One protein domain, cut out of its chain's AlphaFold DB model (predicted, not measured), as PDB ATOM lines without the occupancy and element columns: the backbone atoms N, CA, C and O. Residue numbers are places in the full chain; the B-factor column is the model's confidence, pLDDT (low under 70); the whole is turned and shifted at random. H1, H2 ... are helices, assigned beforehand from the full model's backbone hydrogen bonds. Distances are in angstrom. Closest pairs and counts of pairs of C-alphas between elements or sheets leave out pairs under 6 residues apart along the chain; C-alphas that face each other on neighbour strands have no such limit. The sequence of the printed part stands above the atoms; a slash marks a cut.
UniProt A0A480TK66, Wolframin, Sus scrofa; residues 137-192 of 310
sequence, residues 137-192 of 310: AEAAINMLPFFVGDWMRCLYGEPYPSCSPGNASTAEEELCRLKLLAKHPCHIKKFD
ATOM      1  N   ALA A 137      16.198 -43.313 -31.414       93.44
ATOM      2  CA  ALA A 137      15.144 -42.305 -31.311       93.44
ATOM      3  C   ALA A 137      15.648 -41.048 -30.584       93.44
ATOM      4  O   ALA A 137      15.437 -39.933 -31.055       93.44
ATOM      5  N   GLU A 138      16.382 -41.223 -29.484       92.56
ATOM      6  CA  GLU A 138      17.043 -40.132 -28.769       92.56
ATOM      7  C   GLU A 138      18.084 -39.434 -29.654       92.56
ATOM      8  O   GLU A 138      18.110 -38.206 -29.710       92.56
ATOM      9  N   ALA A 139      18.883 -40.196 -30.407       93.62
ATOM     10  CA  ALA A 139      19.856 -39.645 -31.349       93.62
ATOM     11  C   ALA A 139      19.196 -38.782 -32.442       93.62
ATOM     12  O   ALA A 139      19.689 -37.696 -32.736       93.62
ATOM     13  N   ALA A 140      18.064 -39.226 -33.003       94.12
ATOM     14  CA  ALA A 140      17.311 -38.459 -33.997       94.12
ATOM     15  C   ALA A 140      16.695 -37.179 -33.408       94.12
ATOM     16  O   ALA A 140      16.767 -36.119 -34.025       94.12
ATOM     17  N   ILE A 141      16.132 -37.254 -32.196       93.62
ATOM     18  CA  ILE A 141      15.558 -36.091 -31.500       93.62
ATOM     19  C   ILE A 141      16.638 -35.055 -31.179       93.62
ATOM     20  O   ILE A 141      16.405 -33.862 -31.345       93.62
ATOM     21  N   ASN A 142      17.832 -35.497 -30.779       91.25
ATOM     22  CA  ASN A 142      18.946 -34.607 -30.453       91.25
ATOM     23  C   ASN A 142      19.508 -33.849 -31.677       91.25
ATOM     24  O   ASN A 142      20.264 -32.899 -31.490       91.25
ATOM     25  N   MET A 143      19.155 -34.234 -32.912       94.06
ATOM     26  CA  MET A 143      19.490 -33.467 -34.125       94.06
ATOM     27  C   MET A 143      18.509 -32.319 -34.408       94.06
ATOM     28  O   MET A 143      18.791 -31.468 -35.251       94.06
ATOM     29  N   LEU A 144      17.352 -32.293 -33.744       92.81
ATOM     30  CA  LEU A 144      16.335 -31.264 -33.944       92.81
ATOM     31  C   LEU A 144      16.629 -30.016 -33.093       92.81
ATOM     32  O   LEU A 144      17.272 -30.110 -32.045       92.81
ATOM     33  N   PRO A 145      16.113 -28.837 -33.486       93.25
ATOM     34  CA  PRO A 145      16.130 -27.655 -32.629       93.25
ATOM     35  C   PRO A 145      15.448 -27.929 -31.280       93.25
ATOM     36  O   PRO A 145      14.435 -28.626 -31.236       93.25
ATOM     37  N   PHE A 146      15.955 -27.324 -30.199       88.69
ATOM     38  CA  PHE A 146      15.554 -27.604 -28.809       88.69
ATOM     39  C   PHE A 146      14.032 -27.674 -28.584       88.69
ATOM     40  O   PHE A 146      13.543 -28.630 -27.995       88.69
ATOM     41  N   PHE A 147      13.267 -26.715 -29.114       89.56
ATOM     42  CA  PHE A 147      11.811 -26.666 -28.934       89.56
ATOM     43  C   PHE A 147      11.074 -27.842 -29.601       89.56
ATOM     44  O   PHE A 147      10.148 -28.402 -29.018       89.56
ATOM     45  N   VAL A 148      11.496 -28.245 -30.807       93.06
ATOM     46  CA  VAL A 148      10.936 -29.420 -31.495       93.06
ATOM     47  C   VAL A 148      11.395 -30.689 -30.793       93.06
ATOM     48  O   VAL A 148      10.604 -31.610 -30.611       93.06
ATOM     49  N   GLY A 149      12.664 -30.727 -30.382       92.31
ATOM     50  CA  GLY A 149      13.258 -31.857 -29.684       92.31
ATOM     51  C   GLY A 149      12.520 -32.183 -28.386       92.31
ATOM     52  O   GLY A 149      12.101 -33.322 -28.199       92.31
ATOM     53  N   ASP A 150      12.280 -31.186 -27.533       92.25
ATOM     54  CA  ASP A 150      11.565 -31.353 -26.263       92.25
ATOM     55  C   ASP A 150      10.110 -31.775 -26.461       92.25
ATOM     56  O   ASP A 150       9.634 -32.699 -25.795       92.25
ATOM     57  N   TRP A 151       9.420 -31.156 -27.423       93.12
ATOM     58  CA  TRP A 151       8.058 -31.547 -27.771       93.12
ATOM     59  C   TRP A 151       7.997 -33.004 -28.251       93.12
ATOM     60  O   TRP A 151       7.206 -33.789 -27.728       93.12
ATOM     61  N   MET A 152       8.887 -33.407 -29.166       93.50
ATOM     62  CA  MET A 152       8.993 -34.788 -29.656       93.50
ATOM     63  C   MET A 152       9.343 -35.772 -28.535       93.50
ATOM     64  O   MET A 152       8.818 -36.886 -28.493       93.50
ATOM     65  N   ARG A 153      10.218 -35.367 -27.611       94.12
ATOM     66  CA  ARG A 153      10.640 -36.180 -26.469       94.12
ATOM     67  C   ARG A 153       9.495 -36.444 -25.501       94.12
ATOM     68  O   ARG A 153       9.425 -37.541 -24.965       94.12
ATOM     69  N   CYS A 154       8.601 -35.479 -25.300       93.19
ATOM     70  CA  CYS A 154       7.383 -35.679 -24.517       93.19
ATOM     71  C   CYS A 154       6.282 -36.409 -25.296       93.19
ATOM     72  O   CYS A 154       5.515 -37.147 -24.689       93.19
ATOM     73  N   LEU A 155       6.216 -36.247 -26.622       94.44
ATOM     74  CA  LEU A 155       5.225 -36.926 -27.461       94.44
ATOM     75  C   LEU A 155       5.466 -38.440 -27.538       94.44
ATOM     76  O   LEU A 155       4.522 -39.222 -27.457       94.44
ATOM     77  N   TYR A 156       6.724 -38.850 -27.718       93.00
ATOM     78  CA  TYR A 156       7.100 -40.260 -27.873       93.00
ATOM     79  C   TYR A 156       7.708 -40.885 -26.616       93.00
ATOM     80  O   TYR A 156       7.907 -42.100 -26.570       93.00
ATOM     81  N   GLY A 157       8.058 -40.066 -25.628       93.19
ATOM     82  CA  GLY A 157       8.653 -40.504 -24.375       93.19
ATOM     83  C   GLY A 157       7.671 -40.507 -23.217       93.19
ATOM     84  O   GLY A 157       6.456 -40.529 -23.388       93.19
ATOM     85  N   GLU A 158       8.236 -40.496 -22.021       92.25
ATOM     86  CA  GLU A 158       7.516 -40.508 -20.756       92.25
ATOM     87  C   GLU A 158       8.010 -39.335 -19.895       92.25
ATOM     88  O   GLU A 158       9.206 -39.014 -19.915       92.25
ATOM     89  N   PRO A 159       7.116 -38.643 -19.172       91.19
ATOM     90  CA  PRO A 159       7.513 -37.592 -18.249       91.19
ATOM     91  C   PRO A 159       8.175 -38.196 -17.006       91.19
ATOM     92  O   PRO A 159       7.743 -39.233 -16.506       91.19
ATOM     93  N   TYR A 160       9.179 -37.516 -16.449       90.38
ATOM     94  CA  TYR A 160       9.713 -37.920 -15.146       90.38
ATOM     95  C   TYR A 160       8.650 -37.740 -14.042       90.38
ATOM     96  O   TYR A 160       8.024 -36.664 -13.989       90.38
ATOM     97  N   PRO A 161       8.496 -38.712 -13.118       88.62
ATOM     98  CA  PRO A 161       7.503 -38.651 -12.046       88.62
ATOM     99  C   PRO A 161       7.737 -37.458 -11.104       88.62
ATOM    100  O   PRO A 161       8.818 -36.865 -11.060       88.62
ATOM    101  N   SER A 162       6.697 -37.055 -10.375       82.88
ATOM    102  CA  SER A 162       6.774 -36.011  -9.345       82.88
ATOM    103  C   SER A 162       7.254 -36.580  -8.011       82.88
ATOM    104  O   SER A 162       6.805 -37.645  -7.600       82.88
ATOM    105  N   CYS A 163       8.112 -35.846  -7.299       80.75
ATOM    106  CA  CYS A 163       8.642 -36.262  -6.000       80.75
ATOM    107  C   CYS A 163       7.598 -35.927  -4.934       80.75
ATOM    108  O   CYS A 163       7.636 -34.837  -4.366       80.75
ATOM    109  N   SER A 164       6.633 -36.814  -4.694       77.25
ATOM    110  CA  SER A 164       5.690 -36.667  -3.580       77.25
ATOM    111  C   SER A 164       6.156 -37.479  -2.366       77.25
ATOM    112  O   SER A 164       6.524 -38.644  -2.529       77.25
ATOM    113  N   PRO A 165       6.111 -36.922  -1.144       66.56
ATOM    114  CA  PRO A 165       6.387 -37.688   0.064       66.56
ATOM    115  C   PRO A 165       5.207 -38.633   0.356       66.56
ATOM    116  O   PRO A 165       4.199 -38.218   0.920       66.56
ATOM    117  N   GLY A 166       5.316 -39.900  -0.057       64.12
ATOM    118  CA  GLY A 166       4.363 -40.957   0.311       64.12
ATOM    119  C   GLY A 166       4.246 -42.090  -0.714       64.12
ATOM    120  O   GLY A 166       3.879 -41.844  -1.857       64.12
ATOM    121  N   ASN A 167       4.528 -43.325  -0.274       61.22
ATOM    122  CA  ASN A 167       4.279 -44.615  -0.947       61.22
ATOM    123  C   ASN A 167       4.669 -44.733  -2.439       61.22
ATOM    124  O   ASN A 167       4.021 -45.472  -3.177       61.22
ATOM    125  N   ALA A 168       5.721 -44.049  -2.893       61.84
ATOM    126  CA  ALA A 168       6.281 -44.288  -4.224       61.84
ATOM    127  C   ALA A 168       7.077 -45.602  -4.240       61.84
ATOM    128  O   ALA A 168       7.718 -45.966  -3.249       61.84
ATOM    129  N   SER A 169       7.048 -46.325  -5.362       71.06
ATOM    130  CA  SER A 169       7.959 -47.457  -5.552       71.06
ATOM    131  C   SER A 169       9.417 -46.973  -5.518       71.06
ATOM    132  O   SER A 169       9.707 -45.841  -5.911       71.06
ATOM    133  N   THR A 170      10.358 -47.818  -5.076       78.94
ATOM    134  CA  THR A 170      11.788 -47.441  -4.996       78.94
ATOM    135  C   THR A 170      12.320 -46.907  -6.330       78.94
ATOM    136  O   THR A 170      13.093 -45.954  -6.352       78.94
ATOM    137  N   ALA A 171      11.843 -47.463  -7.447       80.56
ATOM    138  CA  ALA A 171      12.199 -47.024  -8.791       80.56
ATOM    139  C   ALA A 171      11.666 -45.619  -9.132       80.56
ATOM    140  O   ALA A 171      12.395 -44.817  -9.713       80.56
ATOM    141  N   GLU A 172      10.420 -45.293  -8.776       82.69
ATOM    142  CA  GLU A 172       9.834 -43.966  -9.033       82.69
ATOM    143  C   GLU A 172      10.520 -42.867  -8.219       82.69
ATOM    144  O   GLU A 172      10.728 -41.761  -8.724       82.69
ATOM    145  N   GLU A 173      10.913 -43.172  -6.981       84.31
ATOM    146  CA  GLU A 173      11.649 -42.229  -6.141       84.31
ATOM    147  C   GLU A 173      13.042 -41.930  -6.723       84.31
ATOM    148  O   GLU A 173      13.443 -40.766  -6.818       84.31
ATOM    149  N   GLU A 174      13.758 -42.956  -7.191       86.69
ATOM    150  CA  GLU A 174      15.041 -42.798  -7.887       86.69
ATOM    151  C   GLU A 174      14.895 -41.997  -9.191       86.69
ATOM    152  O   GLU A 174      15.659 -41.057  -9.434       86.69
ATOM    153  N   LEU A 175      13.880 -42.304 -10.005       86.88
ATOM    154  CA  LEU A 175      13.565 -41.579 -11.240       86.88
ATOM    155  C   LEU A 175      13.234 -40.108 -10.980       86.88
ATOM    156  O   LEU A 175      13.642 -39.237 -11.752       86.88
ATOM    157  N   CYS A 176      12.539 -39.803  -9.887       87.88
ATOM    158  CA  CYS A 176      12.274 -38.417  -9.544       87.88
ATOM    159  C   CYS A 176      13.536 -37.675  -9.077       87.88
ATOM    160  O   CYS A 176      13.757 -36.529  -9.468       87.88
ATOM    161  N   ARG A 177      14.424 -38.319  -8.309       87.38
ATOM    162  CA  ARG A 177      15.721 -37.712  -7.959       87.38
ATOM    163  C   ARG A 177      16.558 -37.421  -9.205       87.38
ATOM    164  O   ARG A 177      17.180 -36.364  -9.287       87.38
ATOM    165  N   LEU A 178      16.515 -38.301 -10.208       88.88
ATOM    166  CA  LEU A 178      17.166 -38.073 -11.501       88.88
ATOM    167  C   LEU A 178      16.575 -36.879 -12.260       88.88
ATOM    168  O   LEU A 178      17.324 -36.166 -12.929       88.88
ATOM    169  N   LYS A 179      15.271 -36.605 -12.120       88.38
ATOM    170  CA  LYS A 179      14.618 -35.431 -12.725       88.38
ATOM    171  C   LYS A 179      15.282 -34.118 -12.320       88.38
ATOM    172  O   LYS A 179      15.411 -33.235 -13.157       88.38
ATOM    173  N   LEU A 180      15.733 -33.999 -11.068       86.06
ATOM    174  CA  LEU A 180      16.410 -32.793 -10.568       86.06
ATOM    175  C   LEU A 180      17.738 -32.514 -11.288       86.06
ATOM    176  O   LEU A 180      18.199 -31.377 -11.313       86.06
ATOM    177  N   LEU A 181      18.344 -33.547 -11.877       88.94
ATOM    178  CA  LEU A 181      19.591 -33.465 -12.639       88.94
ATOM    179  C   LEU A 181      19.349 -33.465 -14.157       88.94
ATOM    180  O   LEU A 181      20.259 -33.177 -14.936       88.94
ATOM    181  N   ALA A 182      18.140 -33.819 -14.595       88.00
ATOM    182  CA  ALA A 182      17.795 -33.931 -16.001       88.00
ATOM    183  C   ALA A 182      17.569 -32.548 -16.628       88.00
ATOM    184  O   ALA A 182      16.900 -31.685 -16.068       88.00
ATOM    185  N   LYS A 183      18.083 -32.354 -17.848       85.94
ATOM    186  CA  LYS A 183      17.887 -31.112 -18.622       85.94
ATOM    187  C   LYS A 183      16.498 -30.994 -19.254       85.94
ATOM    188  O   LYS A 183      16.103 -29.900 -19.635       85.94
ATOM    189  N   HIS A 184      15.790 -32.114 -19.388       88.69
ATOM    190  CA  HIS A 184      14.521 -32.204 -20.105       88.69
ATOM    191  C   HIS A 184      13.430 -32.781 -19.191       88.69
ATOM    192  O   HIS A 184      13.725 -33.675 -18.394       88.69
ATOM    193  N   PRO A 185      12.168 -32.333 -19.326       87.38
ATOM    194  CA  PRO A 185      11.058 -32.787 -18.483       87.38
ATOM    195  C   PRO A 185      10.586 -34.217 -18.801       87.38
ATOM    196  O   PRO A 185      10.003 -34.874 -17.937       87.38
ATOM    197  N   CYS A 186      10.853 -34.698 -20.020       91.56
ATOM    198  CA  CYS A 186      10.496 -36.033 -20.497       91.56
ATOM    199  C   CYS A 186      11.734 -36.795 -20.983       91.56
ATOM    200  O   CYS A 186      12.731 -36.204 -21.409       91.56
ATOM    201  N   HIS A 187      11.667 -38.122 -20.959       92.31
ATOM    202  CA  HIS A 187      12.724 -39.012 -21.416       92.31
ATOM    203  C   HIS A 187      12.195 -40.058 -22.391       92.31
ATOM    204  O   HIS A 187      11.063 -40.513 -22.286       92.31
ATOM    205  N   ILE A 188      13.047 -40.524 -23.303       93.94
ATOM    206  CA  ILE A 188      12.659 -41.509 -24.321       93.94
ATOM    207  C   ILE A 188      13.349 -42.874 -24.124       93.94
ATOM    208  O   ILE A 188      13.584 -43.636 -25.061       93.94
ATOM    209  N   LYS A 189      13.651 -43.196 -22.858       92.38
ATOM    210  CA  LYS A 189      14.403 -44.391 -22.431       92.38
ATOM    211  C   LYS A 189      13.710 -45.722 -22.734       92.38
ATOM    212  O   LYS A 189      14.360 -46.759 -22.763       92.38
ATOM    213  N   LYS A 190      12.416 -45.703 -23.062       91.00
ATOM    214  CA  LYS A 190      11.672 -46.873 -23.553       91.00
ATOM    215  C   LYS A 190      12.275 -47.491 -24.824       91.00
ATOM    216  O   LYS A 190      12.119 -48.690 -25.042       91.00
ATOM    217  N   PHE A 191      12.960 -46.698 -25.650       91.88
ATOM    218  CA  PHE A 191      13.629 -47.181 -26.865       91.88
ATOM    219  C   PHE A 191      15.104 -47.541 -26.655       91.88
ATOM    220  O   PHE A 191      15.781 -47.868 -27.629       91.88
ATOM    221  N   ASP A 192      15.605 -47.501 -25.417       93.69
ATOM    222  CA  ASP A 192      16.974 -47.910 -25.123       93.69
ATOM    223  C   ASP A 192      17.162 -49.401 -25.420       93.69
ATOM    224  O   ASP A 192      16.461 -50.268 -24.887       93.69
TER     225      ASP A 192
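This is residues 137 to 192 of the 310 residues of the protein "Wolframin" of Sus scrofa (UniProt A0A480TK66). A small elongated body has two helices, H1 and H2, packed together at one end and a third, H3, towards the other. The link of residues 157 to 169 runs from H2 to the far end and turns back there into H3, while residues 180 to 192 return from H3 towards H1 and H2, with a short antiparallel pairing of residues 186 to 187 with 158 to 159. The printed part has 56 residues with three named helices, in the order H1, H2, H3, and no named strand; the class is all helix, though under half of the residues, 26 of 56, are in named elements. It is only just loose, close to compact, with a radius of gyration of the C-alphas of 12.4 A and spans of 37 by 20 by 17 A.

H1 takes residues 137 to 141, with C-alpha 137 at (15.144, -42.305, -31.311). H2, the longest helix by residues, takes residues 146 to 156 and measures 15.2 A from first to last C-alpha; C-alpha 146 is at (15.554, -27.604, -28.809). H3 takes residues 170 to 179 and measures 14.6 A, ending with C-alpha 179 at (14.618, -35.431, -12.725).

H1 and H2 touch, and their closest C-alphas, those of Ile 141 and Gly 149, are 5.1 A apart. H3 is apart from H1 and from H2. In H1, H2 and H3 every O i to N i+4 pair is within hydrogen-bond range.

The two C-alphas farthest apart, those of Met 143 and Gly 166, are 38.4 A apart, and the first and last printed, those of Ala 137 and Asp 192, 8.5 A. The printed part has no cut. The link from H1 to H2 is tight; that from H2 to H3, 13 residues, is long. The mean pLDDT of the printed part is 87.5, and residues 165 to 168 are under 70.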